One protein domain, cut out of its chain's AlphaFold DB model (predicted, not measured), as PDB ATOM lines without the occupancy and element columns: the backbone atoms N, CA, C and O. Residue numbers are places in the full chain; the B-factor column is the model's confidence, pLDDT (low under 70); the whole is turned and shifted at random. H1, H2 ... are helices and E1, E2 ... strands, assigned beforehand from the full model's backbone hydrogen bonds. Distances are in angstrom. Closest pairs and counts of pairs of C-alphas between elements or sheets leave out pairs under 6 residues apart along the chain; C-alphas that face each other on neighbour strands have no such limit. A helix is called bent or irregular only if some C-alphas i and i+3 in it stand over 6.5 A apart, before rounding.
ATOM      1  N   SER A   3     212.383 216.442 257.253       62.56
ATOM      2  CA  SER A   3     213.545 216.789 258.100       62.56
ATOM      3  C   SER A   3     214.660 217.521 257.336       62.56
ATOM      4  O   SER A   3     215.168 218.537 257.809       62.56
ATOM      5  N   VAL A   4     215.006 217.050 256.132       68.62
ATOM      6  CA  VAL A   4     216.096 217.621 255.315       68.62
ATOM      7  C   VAL A   4     215.738 219.022 254.816       68.62
ATOM      8  O   VAL A   4     216.532 219.946 254.973       68.62
ATOM      9  N   TRP A   5     214.510 219.217 254.332       67.50
ATOM     10  CA  TRP A   5     214.012 220.523 253.887       67.50
ATOM     11  C   TRP A   5     214.066 221.584 254.996       67.50
ATOM     12  O   TRP A   5     214.583 222.678 254.787       67.50
ATOM     13  N   LYS A   6     213.650 221.235 256.223       67.56
ATOM     14  CA  LYS A   6     213.748 222.132 257.390       67.56
ATOM     15  C   LYS A   6     215.193 222.452 257.784       67.56
ATOM     16  O   LYS A   6     215.433 223.508 258.359       67.56
ATOM     17  N   ARG A   7     216.157 221.558 257.522       65.62
ATOM     18  CA  ARG A   7     217.590 221.842 257.734       65.62
ATOM     19  C   ARG A   7     218.116 222.809 256.677       65.62
ATOM     20  O   ARG A   7     218.817 223.746 257.038       65.62
ATOM     21  N   LEU A   8     217.727 222.629 255.417       69.75
ATOM     22  CA  LEU A   8     218.101 223.528 254.320       69.75
ATOM     23  C   LEU A   8     217.485 224.928 254.476       69.75
ATOM     24  O   LEU A   8     218.179 225.917 254.275       69.75
ATOM     25  N   GLN A   9     216.245 225.042 254.963       65.94
ATOM     26  CA  GLN A   9     215.603 226.331 255.283       65.94
ATOM     27  C   GLN A   9     216.309 227.143 256.386       65.94
ATOM     28  O   GLN A   9     215.976 228.308 256.597       65.94
ATOM     29  N   ARG A  10     217.249 226.542 257.125       67.19
ATOM     30  CA  ARG A  10     218.043 227.231 258.155       67.19
ATOM     31  C   ARG A  10     219.368 227.763 257.632       67.19
ATOM     32  O   ARG A  10     220.035 228.496 258.358       67.19
ATOM     33  N   VAL A  11     219.770 227.385 256.420       70.31
ATOM     34  CA  VAL A  11     221.014 227.874 255.819       70.31
ATOM     35  C   VAL A  11     220.924 229.401 255.730       70.31
ATOM     36  O   VAL A  11     219.910 229.940 255.297       70.31
ATOM     37  N   ASN A  12     221.963 230.092 256.205       72.06
ATOM     38  CA  ASN A  12     222.051 231.554 256.335       72.06
ATOM     39  C   ASN A  12     221.136 232.224 257.383       72.06
ATOM     40  O   ASN A  12     221.153 233.451 257.486       72.06
ATOM     41  N   LYS A  13     220.388 231.475 258.207       83.81
ATOM     42  CA  LYS A  13     219.636 232.054 259.335       83.81
ATOM     43  C   LYS A  13     220.501 232.178 260.587       83.81
ATOM     44  O   LYS A  13     221.336 231.319 260.868       83.81
ATOM     45  N   ARG A  14     220.274 233.228 261.380       87.38
ATOM     46  CA  ARG A  14     220.985 233.440 262.654       87.38
ATOM     47  C   ARG A  14     220.264 232.715 263.784       87.38
ATOM     48  O   ARG A  14     219.067 232.907 263.962       87.38
ATOM     49  N   ALA A  15     220.977 231.895 264.549       90.50
ATOM     50  CA  ALA A  15     220.413 231.217 265.712       90.50
ATOM     51  C   ALA A  15     220.462 232.124 266.949       90.50
ATOM     52  O   ALA A  15     221.493 232.725 267.234       90.50
ATOM     53  N   ALA A  16     219.370 232.170 267.705       91.12
ATOM     54  CA  ALA A  16     219.301 232.826 269.005       91.12
ATOM     55  C   ALA A  16     218.573 231.919 270.003       91.12
ATOM     56  O   ALA A  16     217.636 231.201 269.642       91.12
ATOM     57  N   LYS A  17     219.028 231.918 271.258       93.31
ATOM     58  CA  LYS A  17     218.422 231.144 272.345       93.31
ATOM     59  C   LYS A  17     217.472 232.048 273.127       93.31
ATOM     60  O   LYS A  17     217.876 233.106 273.586       93.31
ATOM     61  N   PHE A  18     216.239 231.595 273.287       93.19
ATOM     62  CA  PHE A  18     215.183 232.240 274.055       93.19
ATOM     63  C   PHE A  18     214.835 231.369 275.258       93.19
ATOM     64  O   PHE A  18     214.855 230.138 275.163       93.19
ATOM     65  N   GLN A  19     214.510 232.008 276.376       93.44
ATOM     66  CA  GLN A  19     213.884 231.366 277.524       93.44
ATOM     67  C   GLN A  19     212.422 231.786 277.556       93.44
ATOM     68  O   GLN A  19     212.117 232.975 277.561       93.44
ATOM     69  N   PHE A  20     211.534 230.801 277.532       92.81
ATOM     70  CA  PHE A  20     210.103 231.012 277.691       92.81
ATOM     71  C   PHE A  20     209.686 230.503 279.060       92.81
ATOM     72  O   PHE A  20     210.130 229.431 279.475       92.81
ATOM     73  N   ILE A  21     208.825 231.271 279.721       94.50
ATOM     74  CA  ILE A  21     208.256 230.943 281.021       94.50
ATOM     75  C   ILE A  21     206.744 230.858 280.845       94.50
ATOM     76  O   ILE A  21     206.128 231.784 280.317       94.50
ATOM     77  N   VAL A  22     206.159 229.742 281.268       94.88
ATOM     78  CA  VAL A  22     204.708 229.573 281.389       94.88
ATOM     79  C   VAL A  22     204.361 229.588 282.866       94.88
ATOM     80  O   VAL A  22     205.048 228.945 283.655       94.88
ATOM     81  N   SER A  23     203.303 230.312 283.221       96.75
ATOM     82  CA  SER A  23     202.827 230.458 284.593       96.75
ATOM     83  C   SER A  23     201.406 229.911 284.719       96.75
ATOM     84  O   SER A  23     200.464 230.465 284.140       96.75
ATOM     85  N   TYR A  24     201.241 228.802 285.438       96.81
ATOM     86  CA  TYR A  24     199.947 228.148 285.630       96.81
ATOM     87  C   TYR A  24     199.228 228.732 286.839       96.81
ATOM     88  O   TYR A  24     199.787 228.796 287.928       96.81
ATOM     89  N   HIS A  25     197.984 229.157 286.629       97.00
ATOM     90  CA  HIS A  25     197.167 229.806 287.657       97.00
ATOM     91  C   HIS A  25     195.962 228.944 288.029       97.00
ATOM     92  O   HIS A  25     195.727 228.654 289.198       97.00
ATOM     93  N   GLN A  26     195.202 228.506 287.024       96.00
ATOM     94  CA  GLN A  26     194.008 227.698 287.231       96.00
ATOM     95  C   GLN A  26     193.688 226.837 286.010       96.00
ATOM     96  O   GLN A  26     193.946 227.231 284.870       96.00
ATOM     97  N   ILE A  27     193.048 225.701 286.262       96.25
ATOM     98  CA  ILE A  27     192.337 224.889 285.276       96.25
ATOM     99  C   ILE A  27     190.853 224.922 285.636       96.25
ATOM    100  O   ILE A  27     190.495 224.720 286.793       96.25
ATOM    101  N   ILE A  28     189.995 225.125 284.637       95.88
ATOM    102  CA  ILE A  28     188.544 224.954 284.752       95.88
ATOM    103  C   ILE A  28     188.159 223.812 283.822       95.88
ATOM    104  O   ILE A  28     188.392 223.908 282.617       95.88
ATOM    105  N   VAL A  29     187.586 222.740 284.366       95.69
ATOM    106  CA  VAL A  29     187.148 221.580 283.580       95.69
ATOM    107  C   VAL A  29     185.691 221.282 283.883       95.69
ATOM    108  O   VAL A  29     185.294 221.144 285.043       95.69
ATOM    109  N   GLU A  30     184.912 221.173 282.813       95.38
ATOM    110  CA  GLU A  30     183.572 220.606 282.825       95.38
ATOM    111  C   GLU A  30     183.677 219.108 282.547       95.38
ATOM    112  O   GLU A  30     184.358 218.658 281.624       95.38
ATOM    113  N   THR A  31     183.039 218.334 283.406       94.56
ATOM    114  CA  THR A  31     183.137 216.883 283.457       94.56
ATOM    115  C   THR A  31     181.813 216.247 283.064       94.56
ATOM    116  O   THR A  31     180.810 216.916 282.811       94.56
ATOM    117  N   THR A  32     181.800 214.920 283.015       94.94
ATOM    118  CA  THR A  32     180.568 214.160 282.801       94.94
ATOM    119  C   THR A  32     180.229 213.391 284.074       94.94
ATOM    120  O   THR A  32     181.127 213.077 284.852       94.94
ATOM    121  N   PRO A  33     178.972 212.965 284.281       92.44
ATOM    122  CA  PRO A  33     178.622 212.144 285.443       92.44
ATOM    123  C   PRO A  33     179.435 210.844 285.571       92.44
ATOM    124  O   PRO A  33     179.497 210.265 286.651       92.44
ATOM    125  N   LYS A  34     180.047 210.376 284.472       94.62
ATOM    126  CA  LYS A  34     180.830 209.133 284.402       94.62
ATOM    127  C   LYS A  34     182.320 209.321 284.691       94.62
ATOM    128  O   LYS A  34     183.003 208.330 284.925       94.62
ATOM    129  N   TRP A  35     182.830 210.548 284.639       93.75
ATOM    130  CA  TRP A  35     184.251 210.826 284.827       93.75
ATOM    131  C   TRP A  35     184.421 212.066 285.686       93.75
ATOM    132  O   TRP A  35     184.002 213.146 285.289       93.75
ATOM    133  N   LYS A  36     185.053 211.889 286.845       90.88
ATOM    134  CA  LYS A  36     185.483 212.969 287.728       90.88
ATOM    135  C   LYS A  36     186.988 212.810 287.941       90.88
ATOM    136  O   LYS A  36     187.379 211.759 288.455       90.88
ATOM    137  N   PRO A  37     187.810 213.781 287.518       93.88
ATOM    138  CA  PRO A  37     189.251 213.695 287.692       93.88
ATOM    139  C   PRO A  37     189.620 213.801 289.171       93.88
ATOM    140  O   PRO A  37     188.922 214.458 289.945       93.88
ATOM    141  N   ASN A  38     190.715 213.150 289.558       91.81
ATOM    142  CA  ASN A  38     191.232 213.230 290.926       91.81
ATOM    143  C   ASN A  38     192.147 214.448 291.051       91.81
ATOM    144  O   ASN A  38     191.861 215.407 291.770       91.81
ATOM    145  N   LYS A  39     193.230 214.430 290.271       96.38
ATOM    146  CA  LYS A  39     194.195 215.516 290.186       96.38
ATOM    147  C   LYS A  39     194.452 215.858 288.733       96.38
ATOM    148  O   LYS A  39     194.567 214.971 287.896       96.38
ATOM    149  N   LEU A  40     194.577 217.142 288.440       97.31
ATOM    150  CA  LEU A  40     194.870 217.640 287.107       97.31
ATOM    151  C   LEU A  40     196.262 218.255 287.060       97.31
ATOM    152  O   LEU A  40     196.645 219.018 287.947       97.31
ATOM    153  N   SER A  41     196.992 217.967 285.987       97.12
ATOM    154  CA  SER A  41     198.240 218.651 285.640       97.12
ATOM    155  C   SER A  41     198.211 219.143 284.199       97.12
ATOM    156  O   SER A  41     197.542 218.553 283.349       97.12
ATOM    157  N   VAL A  42     198.974 220.196 283.906       97.31
ATOM    158  CA  VAL A  42     199.228 220.660 282.541       97.31
ATOM    159  C   VAL A  42     200.596 220.174 282.081       97.31
ATOM    160  O   VAL A  42     201.624 220.514 282.665       97.31
ATOM    161  N   VAL A  43     200.619 219.430 280.980       96.19
ATOM    162  CA  VAL A  43     201.842 219.031 280.289       96.19
ATOM    163  C   VAL A  43     202.064 219.935 279.091       96.19
ATOM    164  O   VAL A  43     201.322 219.911 278.111       96.19
ATOM    165  N   TRP A  44     203.133 220.716 279.151       95.62
ATOM    166  CA  TRP A  44     203.622 221.525 278.049       95.62
ATOM    167  C   TRP A  44     204.618 220.722 277.220       95.62
ATOM    168  O   TRP A  44     205.709 220.401 277.688       95.62
ATOM    169  N   THR A  45     204.259 220.381 275.985       94.25
ATOM    170  CA  THR A  45     205.073 219.534 275.111       94.25
ATOM    171  C   THR A  45     205.423 220.200 273.789       94.25
ATOM    172  O   THR A  45     204.649 220.957 273.195       94.25
ATOM    173  N   ARG A  46     206.625 219.886 273.304       89.00
ATOM    174  CA  ARG A  46     207.095 220.211 271.964       89.00
ATOM    175  C   ARG A  46     208.035 219.121 271.463       89.00
ATOM    176  O   ARG A  46     209.198 219.028 271.869       89.00
ATOM    177  N   ARG A  47     207.568 218.365 270.465       86.06
ATOM    178  CA  ARG A  47     208.269 217.194 269.909       86.06
ATOM    179  C   ARG A  47     208.549 216.164 271.011       86.06
ATOM    180  O   ARG A  47     207.611 215.655 271.593       86.06
ATOM    181  N   SER A  48     209.816 215.855 271.283       83.88
ATOM    182  CA  SER A  48     210.237 214.855 272.269       83.88
ATOM    183  C   SER A  48     210.540 215.433 273.654       83.88
ATOM    184  O   SER A  48     211.082 214.724 274.495       83.88
ATOM    185  N   ARG A  49     210.272 216.724 273.886       88.31
ATOM    186  CA  ARG A  49     210.469 217.371 275.189       88.31
ATOM    187  C   ARG A  49     209.117 217.771 275.754       88.31
ATOM    188  O   ARG A  49     208.351 218.427 275.052       88.31
ATOM    189  N   SER A  50     208.877 217.433 277.011       92.62
ATOM    190  CA  SER A  50     207.718 217.876 277.772       92.62
ATOM    191  C   SER A  50     208.140 218.348 279.159       92.62
ATOM    192  O   SER A  50     209.181 217.941 279.677       92.62
ATOM    193  N   VAL A  51     207.338 219.238 279.734       94.75
ATOM    194  CA  VAL A  51     207.443 219.701 281.116       94.75
ATOM    195  C   VAL A  51     206.034 219.686 281.699       94.75
ATOM    196  O   VAL A  51     205.127 220.261 281.101       94.75
ATOM    197  N   ALA A  52     205.849 219.027 282.837       95.56
ATOM    198  CA  ALA A  52     204.567 218.955 283.531       95.56
ATOM    199  C   ALA A  52     204.529 219.933 284.713       95.56
ATOM    200  O   ALA A  52     205.557 220.159 285.364       95.56
ATOM    201  N   SER A  53     203.356 220.509 284.974       96.94
ATOM    202  CA  SER A  53     203.031 221.159 286.245       96.94
ATOM    203  C   SER A  53     202.924 220.126 287.372       96.94
ATOM    204  O   SER A  53     202.820 218.923 287.124       96.94
ATOM    205  N   GLU A  54     202.890 220.598 288.611       96.00
ATOM    206  CA  GLU A  54     202.366 219.824 289.730       96.00
ATOM    207  C   GLU A  54     200.912 219.409 289.445       96.00
ATOM    208  O   GLU A  54     200.164 220.121 288.768       96.00
ATOM    209  N   ALA A  55     200.526 218.226 289.923       96.62
ATOM    210  CA  ALA A  55     199.164 217.730 289.810       96.62
ATOM    211  C   ALA A  55     198.352 218.184 291.025       96.62
ATOM    212  O   ALA A  55     198.615 217.751 292.151       96.62
ATOM    213  N   LEU A  56     197.354 219.032 290.796       97.06
ATOM    214  CA  LEU A  56     196.521 219.610 291.847       97.06
ATOM    215  C   LEU A  56     195.139 218.961 291.892       97.06
ATOM    216  O   LEU A  56     194.632 218.564 290.842       97.06
ATOM    217  N   PRO A  57     194.514 218.848 293.078       96.31
ATOM    218  CA  PRO A  57     193.176 218.282 293.196       96.31
ATOM    219  C   PRO A  57     192.170 219.070 292.354       96.31
ATOM    220  O   PRO A  57     192.215 220.300 292.300       96.31
ATOM    221  N   TRP A  58     191.263 218.347 291.697       95.94
ATOM    222  CA  TRP A  58     190.099 218.948 291.060       95.94
ATOM    223  C   TRP A  58     188.952 219.024 292.062       95.94
ATOM    224  O   TRP A  58     188.542 218.016 292.639       95.94
ATOM    225  N   GLU A  59     188.411 220.222 292.247       95.19
ATOM    226  CA  GLU A  59     187.331 220.482 293.191       95.19
ATOM    227  C   GLU A  59     186.082 220.987 292.454       95.19
ATOM    228  O   GLU A  59     186.163 221.968 291.706       95.19
ATOM    229  N   PRO A  60     184.913 220.343 292.630       95.12
ATOM    230  CA  PRO A  60     183.675 220.786 292.003       95.12
ATOM    231  C   PRO A  60     183.220 222.140 292.559       95.12
ATOM    232  O   PRO A  60     183.385 222.449 293.739       95.12
ATOM    233  N   THR A  61     182.578 222.944 291.717       94.44
ATOM    234  CA  THR A  61     181.982 224.210 292.142       94.44
ATOM    235  C   THR A  61     180.698 223.970 292.932       94.44
ATOM    236  O   THR A  61     179.951 223.030 292.671       94.44
ATOM    237  N   MET A  62     180.374 224.878 293.855       92.38
ATOM    238  CA  MET A  62     179.122 224.803 294.625       92.38
ATOM    239  C   MET A  62     177.860 224.922 293.755       92.38
ATOM    240  O   MET A  62     176.798 224.450 294.147       92.38
ATOM    241  N   LYS A  63     177.959 225.592 292.597       93.62
ATOM    242  CA  LYS A  63     176.821 225.816 291.693       93.62
ATOM    243  C   LYS A  63     176.572 224.633 290.764       93.62
ATOM    244  O   LYS A  63     175.422 224.355 290.448       93.62
ATOM    245  N   ASP A  64     177.638 223.978 290.317       93.12
ATOM    246  CA  ASP A  64     177.573 222.869 289.377       93.12
ATOM    247  C   ASP A  64     178.606 221.798 289.766       93.12
ATOM    248  O   ASP A  64     179.810 222.042 289.634       93.12
ATOM    249  N   PRO A  65     178.165 220.610 290.221       92.50
ATOM    250  CA  PRO A  65     179.060 219.537 290.634       92.50
ATOM    251  C   PRO A  65     179.798 218.865 289.468       92.50
ATOM    252  O   PRO A  65     180.674 218.034 289.716       92.50
ATOM    253  N   LEU A  66     179.433 219.160 288.215       95.00
ATOM    254  CA  LEU A  66     180.139 218.688 287.023       95.00
ATOM    255  C   LEU A  66     181.195 219.681 286.546       95.00
ATOM    256  O   LEU A  66     182.075 219.298 285.780       95.00
ATOM    257  N   ARG A  67     181.170 220.923 287.020       96.38
ATOM    258  CA  ARG A  67     182.198 221.915 286.727       96.38
ATOM    259  C   ARG A  67     183.103 222.071 287.931       96.38
ATOM    260  O   ARG A  67     182.619 222.297 289.032       96.38
ATOM    261  N   GLY A  68     184.411 222.012 287.729       95.88
ATOM    262  CA  GLY A  68     185.359 222.156 288.826       95.88
ATOM    263  C   GLY A  68     186.688 222.752 288.411       95.88
ATOM    264  O   GLY A  68     186.917 223.078 287.241       95.88
ATOM    265  N   LEU A  69     187.523 222.947 289.420       96.69
ATOM    266  CA  LEU A  69     188.693 223.804 289.392       96.69
ATOM    267  C   LEU A  69     189.894 223.071 289.981       96.69
ATOM    268  O   LEU A  69     189.763 222.380 290.983       96.69
ATOM    269  N   ALA A  70     191.066 223.291 289.398       96.69
ATOM    270  CA  ALA A  70     192.345 223.056 290.058       96.69
ATOM    271  C   ALA A  70     193.103 224.387 290.058       96.69
ATOM    272  O   ALA A  70     193.296 224.981 288.992       96.69
ATOM    273  N   VAL A  71     193.459 224.901 291.235       96.81
ATOM    274  CA  VAL A  71     193.997 226.261 291.401       96.81
ATOM    275  C   VAL A  71     195.360 226.194 292.062       96.81
ATOM    276  O   VAL A  71     195.478 225.661 293.160       96.81
ATOM    277  N   TRP A  72     196.364 226.793 291.424       96.44
ATOM    278  CA  TRP A  72     197.671 227.026 292.027       96.44
ATOM    279  C   TRP A  72     197.588 228.288 292.891       96.44
ATOM    280  O   TRP A  72     197.460 229.380 292.333       96.44
ATOM    281  N   PRO A  73     197.663 228.193 294.237       92.75
ATOM    282  CA  PRO A  73     197.560 229.374 295.100       92.75
ATOM    283  C   PRO A  73     198.702 230.365 294.856       92.75
ATOM    284  O   PRO A  73     198.529 231.575 294.974       92.75
ATOM    285  N   ILE A  74     199.869 229.831 294.491       95.38
ATOM    286  CA  ILE A  74     201.017 230.570 293.976       95.38
ATOM    287  C   ILE A  74     201.245 230.067 292.553       95.38
ATOM    288  O   ILE A  74     201.433 228.858 292.400       95.38
ATOM    289  N   PRO A  75     201.245 230.942 291.529       96.38
ATOM    290  CA  PRO A  75     201.390 230.503 290.152       96.38
ATOM    291  C   PRO A  75     202.648 229.665 289.945       96.38
ATOM    292  O   PRO A  75     203.758 230.079 290.296       96.38
ATOM    293  N   GLU A  76     202.479 228.480 289.368       96.94
ATOM    294  CA  GLU A  76     203.602 227.591 289.112       96.94
ATOM    295  C   GLU A  76     204.271 227.972 287.793       96.94
ATOM    296  O   GLU A  76     203.660 227.908 286.724       96.94
ATOM    297  N   ASN A  77     205.550 228.333 287.867       97.06
ATOM    298  CA  ASN A  77     206.334 228.725 286.704       97.06
ATOM    299  C   ASN A  77     207.139 227.540 286.165       97.06
ATOM    300  O   ASN A  77     207.910 226.910 286.889       97.06
ATOM    301  N   LYS A  78     207.002 227.266 284.866       95.44
ATOM    302  CA  LYS A  78     207.844 226.311 284.137       95.44
ATOM    303  C   LYS A  78     208.596 227.014 283.031       95.44
ATOM    304  O   LYS A  78     208.021 227.768 282.249       95.44
ATOM    305  N   GLU A  79     209.881 226.712 282.941       93.50
ATOM    306  CA  GLU A  79     210.775 227.318 281.967       93.50
ATOM    307  C   GLU A  79     211.214 226.316 280.907       93.50
ATOM    308  O   GLU A  79     211.425 225.130 281.174       93.50
ATOM    309  N   ILE A  80     211.442 226.817 279.697       91.12
ATOM    310  CA  ILE A  80     212.122 226.053 278.660       91.12
ATOM    311  C   ILE A  80     213.005 226.951 277.801       91.12
ATOM    312  O   ILE A  80     212.675 228.084 277.453       91.12
ATOM    313  N   SER A  81     214.150 226.401 277.409       91.81
ATOM    314  CA  SER A  81     215.039 227.026 276.437       91.81
ATOM    315  C   SER A  81     214.716 226.572 275.015       91.81
ATOM    316  O   SER A  81     214.735 225.371 274.721       91.81
ATOM    317  N   VAL A  82     214.520 227.528 274.106       91.12
ATOM    318  CA  VAL A  82     214.279 227.276 272.678       91.12
ATOM    319  C   VAL A  82     215.232 228.072 271.814       91.12
ATOM    320  O   VAL A  82     215.434 229.262 272.007       91.12
ATOM    321  N   THR A  83     215.796 227.409 270.812       91.19
ATOM    322  CA  THR A  83     216.543 228.085 269.755       91.19
ATOM    323  C   THR A  83     215.594 228.451 268.625       91.19
ATOM    324  O   THR A  83     214.955 227.560 268.052       91.19
ATOM    325  N   LEU A  84     215.524 229.744 268.311       91.56
ATOM    326  CA  LEU A  84     214.826 230.281 267.148       91.56
ATOM    327  C   LEU A  84     215.849 230.722 266.103       91.56
ATOM    328  O   LEU A  84     216.916 231.245 266.432       91.56
ATOM    329  N   PHE A  85     215.518 230.495 264.838       90.56
ATOM    330  CA  PHE A  85     216.302 230.956 263.699       90.56
ATOM    331  C   PHE A  85     215.674 232.227 263.123       90.56
ATOM    332  O   PHE A  85     214.513 232.210 262.717       90.56
ATOM    333  N   LYS A  86     216.458 233.309 263.078       91.25
ATOM    334  CA  LYS A  86     216.088 234.612 262.523       91.25
ATOM    335  C   LYS A  86     216.457 234.695 261.046       91.25
ATOM    336  O   LYS A  86     217.606 234.405 260.687       91.25
ATOM    337  N   ASP A  87     215.512 235.102 260.207       88.50
ATOM    338  CA  ASP A  87     215.771 235.398 258.801       88.50
ATOM    339  C   ASP A  87     216.577 236.704 258.675       88.50
ATOM    340  O   ASP A  87     216.171 237.730 259.223       88.50
ATOM    341  N   PRO A  88     217.738 236.713 257.998       85.12
ATOM    342  CA  PRO A  88     218.551 237.920 257.888       85.12
ATOM    343  C   PRO A  88     217.917 239.003 257.003       85.12
ATOM    344  O   PRO A  88     218.273 240.170 257.162       85.12
ATOM    345  N   ARG A  89     217.009 238.649 256.084       87.31
ATOM    346  CA  ARG A  89     216.370 239.596 255.158       87.31
ATOM    347  C   ARG A  89     215.128 240.224 255.774       87.31
ATOM    348  O   ARG A  89     215.017 241.443 255.762       87.31
ATOM    349  N   THR A  90     214.233 239.411 256.337       90.44
ATOM    350  CA  THR A  90     212.977 239.912 256.930       90.44
ATOM    351  C   THR A  90     213.115 240.282 258.405       90.44
ATOM    352  O   THR A  90     212.261 240.970 258.946       90.44
ATOM    353  N   GLN A  91     214.202 239.861 259.065       87.38
ATOM    354  CA  GLN A  91     214.410 239.991 260.513       87.38
ATOM    355  C   GLN A  91     213.364 239.250 261.368       87.38
ATOM    356  O   GLN A  91     213.338 239.423 262.587       87.38
ATOM    357  N   GLU A  92     212.565 238.372 260.770       91.06
ATOM    358  CA  GLU A  92     211.553 237.586 261.473       91.06
ATOM    359  C   GLU A  92     212.163 236.335 262.113       91.06
ATOM    360  O   GLU A  92     213.118 235.740 261.600       91.06
ATOM    361  N   LEU A  93     211.607 235.928 263.253       90.38
ATOM    362  CA  LEU A  93     211.933 234.666 263.911       90.38
ATOM    363  C   LEU A  93     211.005 233.570 263.386       90.38
ATOM    364  O   LEU A  93     209.838 233.819 263.125       90.38
ATOM    365  N   GLU A  94     211.521 232.351 263.234       90.12
ATOM    366  CA  GLU A  94     210.680 231.213 262.849       90.12
ATOM    367  C   GLU A  94     209.599 230.891 263.899       90.12
ATOM    368  O   GLU A  94     209.853 230.933 265.108       90.12
ATOM    369  N   ASP A  95     208.444 230.428 263.423       89.06
ATOM    370  CA  ASP A  95     207.372 229.944 264.287       89.06
ATOM    371  C   ASP A  95     207.692 228.589 264.919       89.06
ATOM    372  O   ASP A  95     208.381 227.728 264.343       89.06
ATOM    373  N   LYS A  96     207.152 228.387 266.125       90.00
ATOM    374  CA  LYS A  96     207.231 227.142 266.889       90.00
ATOM    375  C   LYS A  96     205.867 226.754 267.435       90.00
ATOM    376  O   LYS A  96     205.288 227.500 268.213       90.00
ATOM    377  N   ASP A  97     205.475 225.520 267.151       90.69
ATOM    378  CA  ASP A  97     204.264 224.936 267.721       90.69
ATOM    379  C   ASP A  97     204.548 224.251 269.059       90.69
ATOM    380  O   ASP A  97     205.594 223.609 269.247       90.69
ATOM    381  N   TRP A  98     203.576 224.368 269.956       92.00
ATOM    382  CA  TRP A  98     203.548 223.770 271.283       92.00
ATOM    383  C   TRP A  98     202.172 223.177 271.530       92.00
ATOM    384  O   TRP A  98     201.182 223.612 270.943       92.00
ATOM    385  N   THR A  99     202.104 222.211 272.431       94.88
ATOM    386  CA  THR A  99     200.838 221.626 272.857       94.88
ATOM    387  C   THR A  99     200.784 221.638 274.372       94.88
ATOM    388  O   THR A  99     201.763 221.290 275.030       94.88
ATOM    389  N   PHE A 100     199.646 222.056 274.912       95.38
ATOM    390  CA  PHE A 100     199.325 221.927 276.326       95.38
ATOM    391  C   PHE A 100     198.286 220.823 276.458       95.38
ATOM    392  O   PHE A 100     197.252 220.864 275.795       95.38
ATOM    393  N   ILE A 101     198.598 219.817 277.263       95.88
ATOM    394  CA  ILE A 101     197.747 218.655 277.505       95.88
ATOM    395  C   ILE A 101     197.306 218.727 278.960       95.88
ATOM    396  O   ILE A 101     198.142 218.917 279.839       95.88
ATOM    397  N   ILE A 102     196.008 218.598 279.212       95.94
ATOM    398  CA  ILE A 102     195.488 218.422 280.568       95.94
ATOM    399  C   ILE A 102     195.454 216.919 280.833       95.94
ATOM    400  O   ILE A 102     194.802 216.179 280.096       95.94
ATOM    401  N   GLU A 103     196.166 216.479 281.862       95.75
ATOM    402  CA  GLU A 103     196.229 215.076 282.271       95.75
ATOM    403  C   GLU A 103     195.503 214.877 283.603       95.75
ATOM    404  O   GLU A 103     195.683 215.665 284.531       95.75
ATOM    405  N   ASP A 104     194.699 213.814 283.678       95.38
ATOM    406  CA  ASP A 104     194.115 213.294 284.918       95.38
ATOM    407  C   ASP A 104     195.099 212.302 285.542       95.38
ATOM    408  O   ASP A 104     195.314 211.196 285.031       95.38
ATOM    409  N   VAL A 105     195.749 212.743 286.615       92.88
ATOM    410  CA  VAL A 105     196.774 211.993 287.338       92.88
ATOM    411  C   VAL A 105     196.087 211.172 288.424       92.88
ATOM    412  O   VAL A 105     195.411 211.719 289.296       92.88
ATOM    413  N   LYS A 106     196.257 209.849 288.348       77.56
ATOM    414  CA  LYS A 106     195.652 208.897 289.288       77.56
ATOM    415  C   LYS A 106     196.222 209.019 290.696       77.56
ATOM    416  O   LYS A 106     197.466 209.057 290.821       77.56
TER     417      LYS A 106
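AT A GLANCE: This is residues 3 to 106 of the 106 residues of the protein "C2 NT-type domain-containing protein" of Clastoptera arizonana (Arizona spittle bug) (UniProt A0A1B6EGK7). A small sheet of three strands, E3 E2 E5, packs on part of a long, bent ribbon of two strands, E1 and E4, as a loose sandwich. The ribbon makes the length of a rod of 57 by 28 by 23 A, and the short helix H1 sticks out near one end. The printed part has 104 residues, with one named helix and five named strands in the order H1 E1 E2 E3 E4 E5; both sheets are antiparallel and the class is mostly strand. It is only just loose, close to extended, with a radius of gyration of the C-alphas of 18.8 A.

HOW THE PARTS SIT: E2, residues 39 to 46, is the inner strand between the edge strands E3, residues 49 to 52, and E5, residues 99 to 105. E2 and E3 are a hairpin, with N 44 and O 51 within hydrogen-bond range at 2.8 A; across E2 and E5, N 43 and O 101 are 2.8 A apart. E1, residues 14 to 30, and E4, residues 67 to 86, are antiparallel neighbours at 166 degrees, with N 18 and O 82 2.8 A apart. E1 bends by 66 degrees at residue 25, E4 by 83 degrees at residue 74. The sheets form a sandwich, two sheets face to face, the facing parts 9.3 A centre to centre. The closest C-alphas of E2 and E4, those of Leu 40 and Ala 70, are 6.7 A apart. H1, residues 3 to 8, stands free; every O i to N i+4 pair in it is within hydrogen-bond range.

IN THESE COORDINATES: E1 runs 44.4 A from C-alpha 14 at (220.985, 233.440, 262.654), and E4 43.5 A. E2 measures 22.8 A and E5 17.9 A, ending at C-alpha 105 at (196.774, 211.993, 287.338).

THE WHOLE: The C-alphas farthest apart, those of Asn 12 and Met 62, are 57.9 A apart. The printed part has no cut. The links E3 to E4 and E4 to E5 are long. Residues 3 to 10 are under 70 in pLDDT.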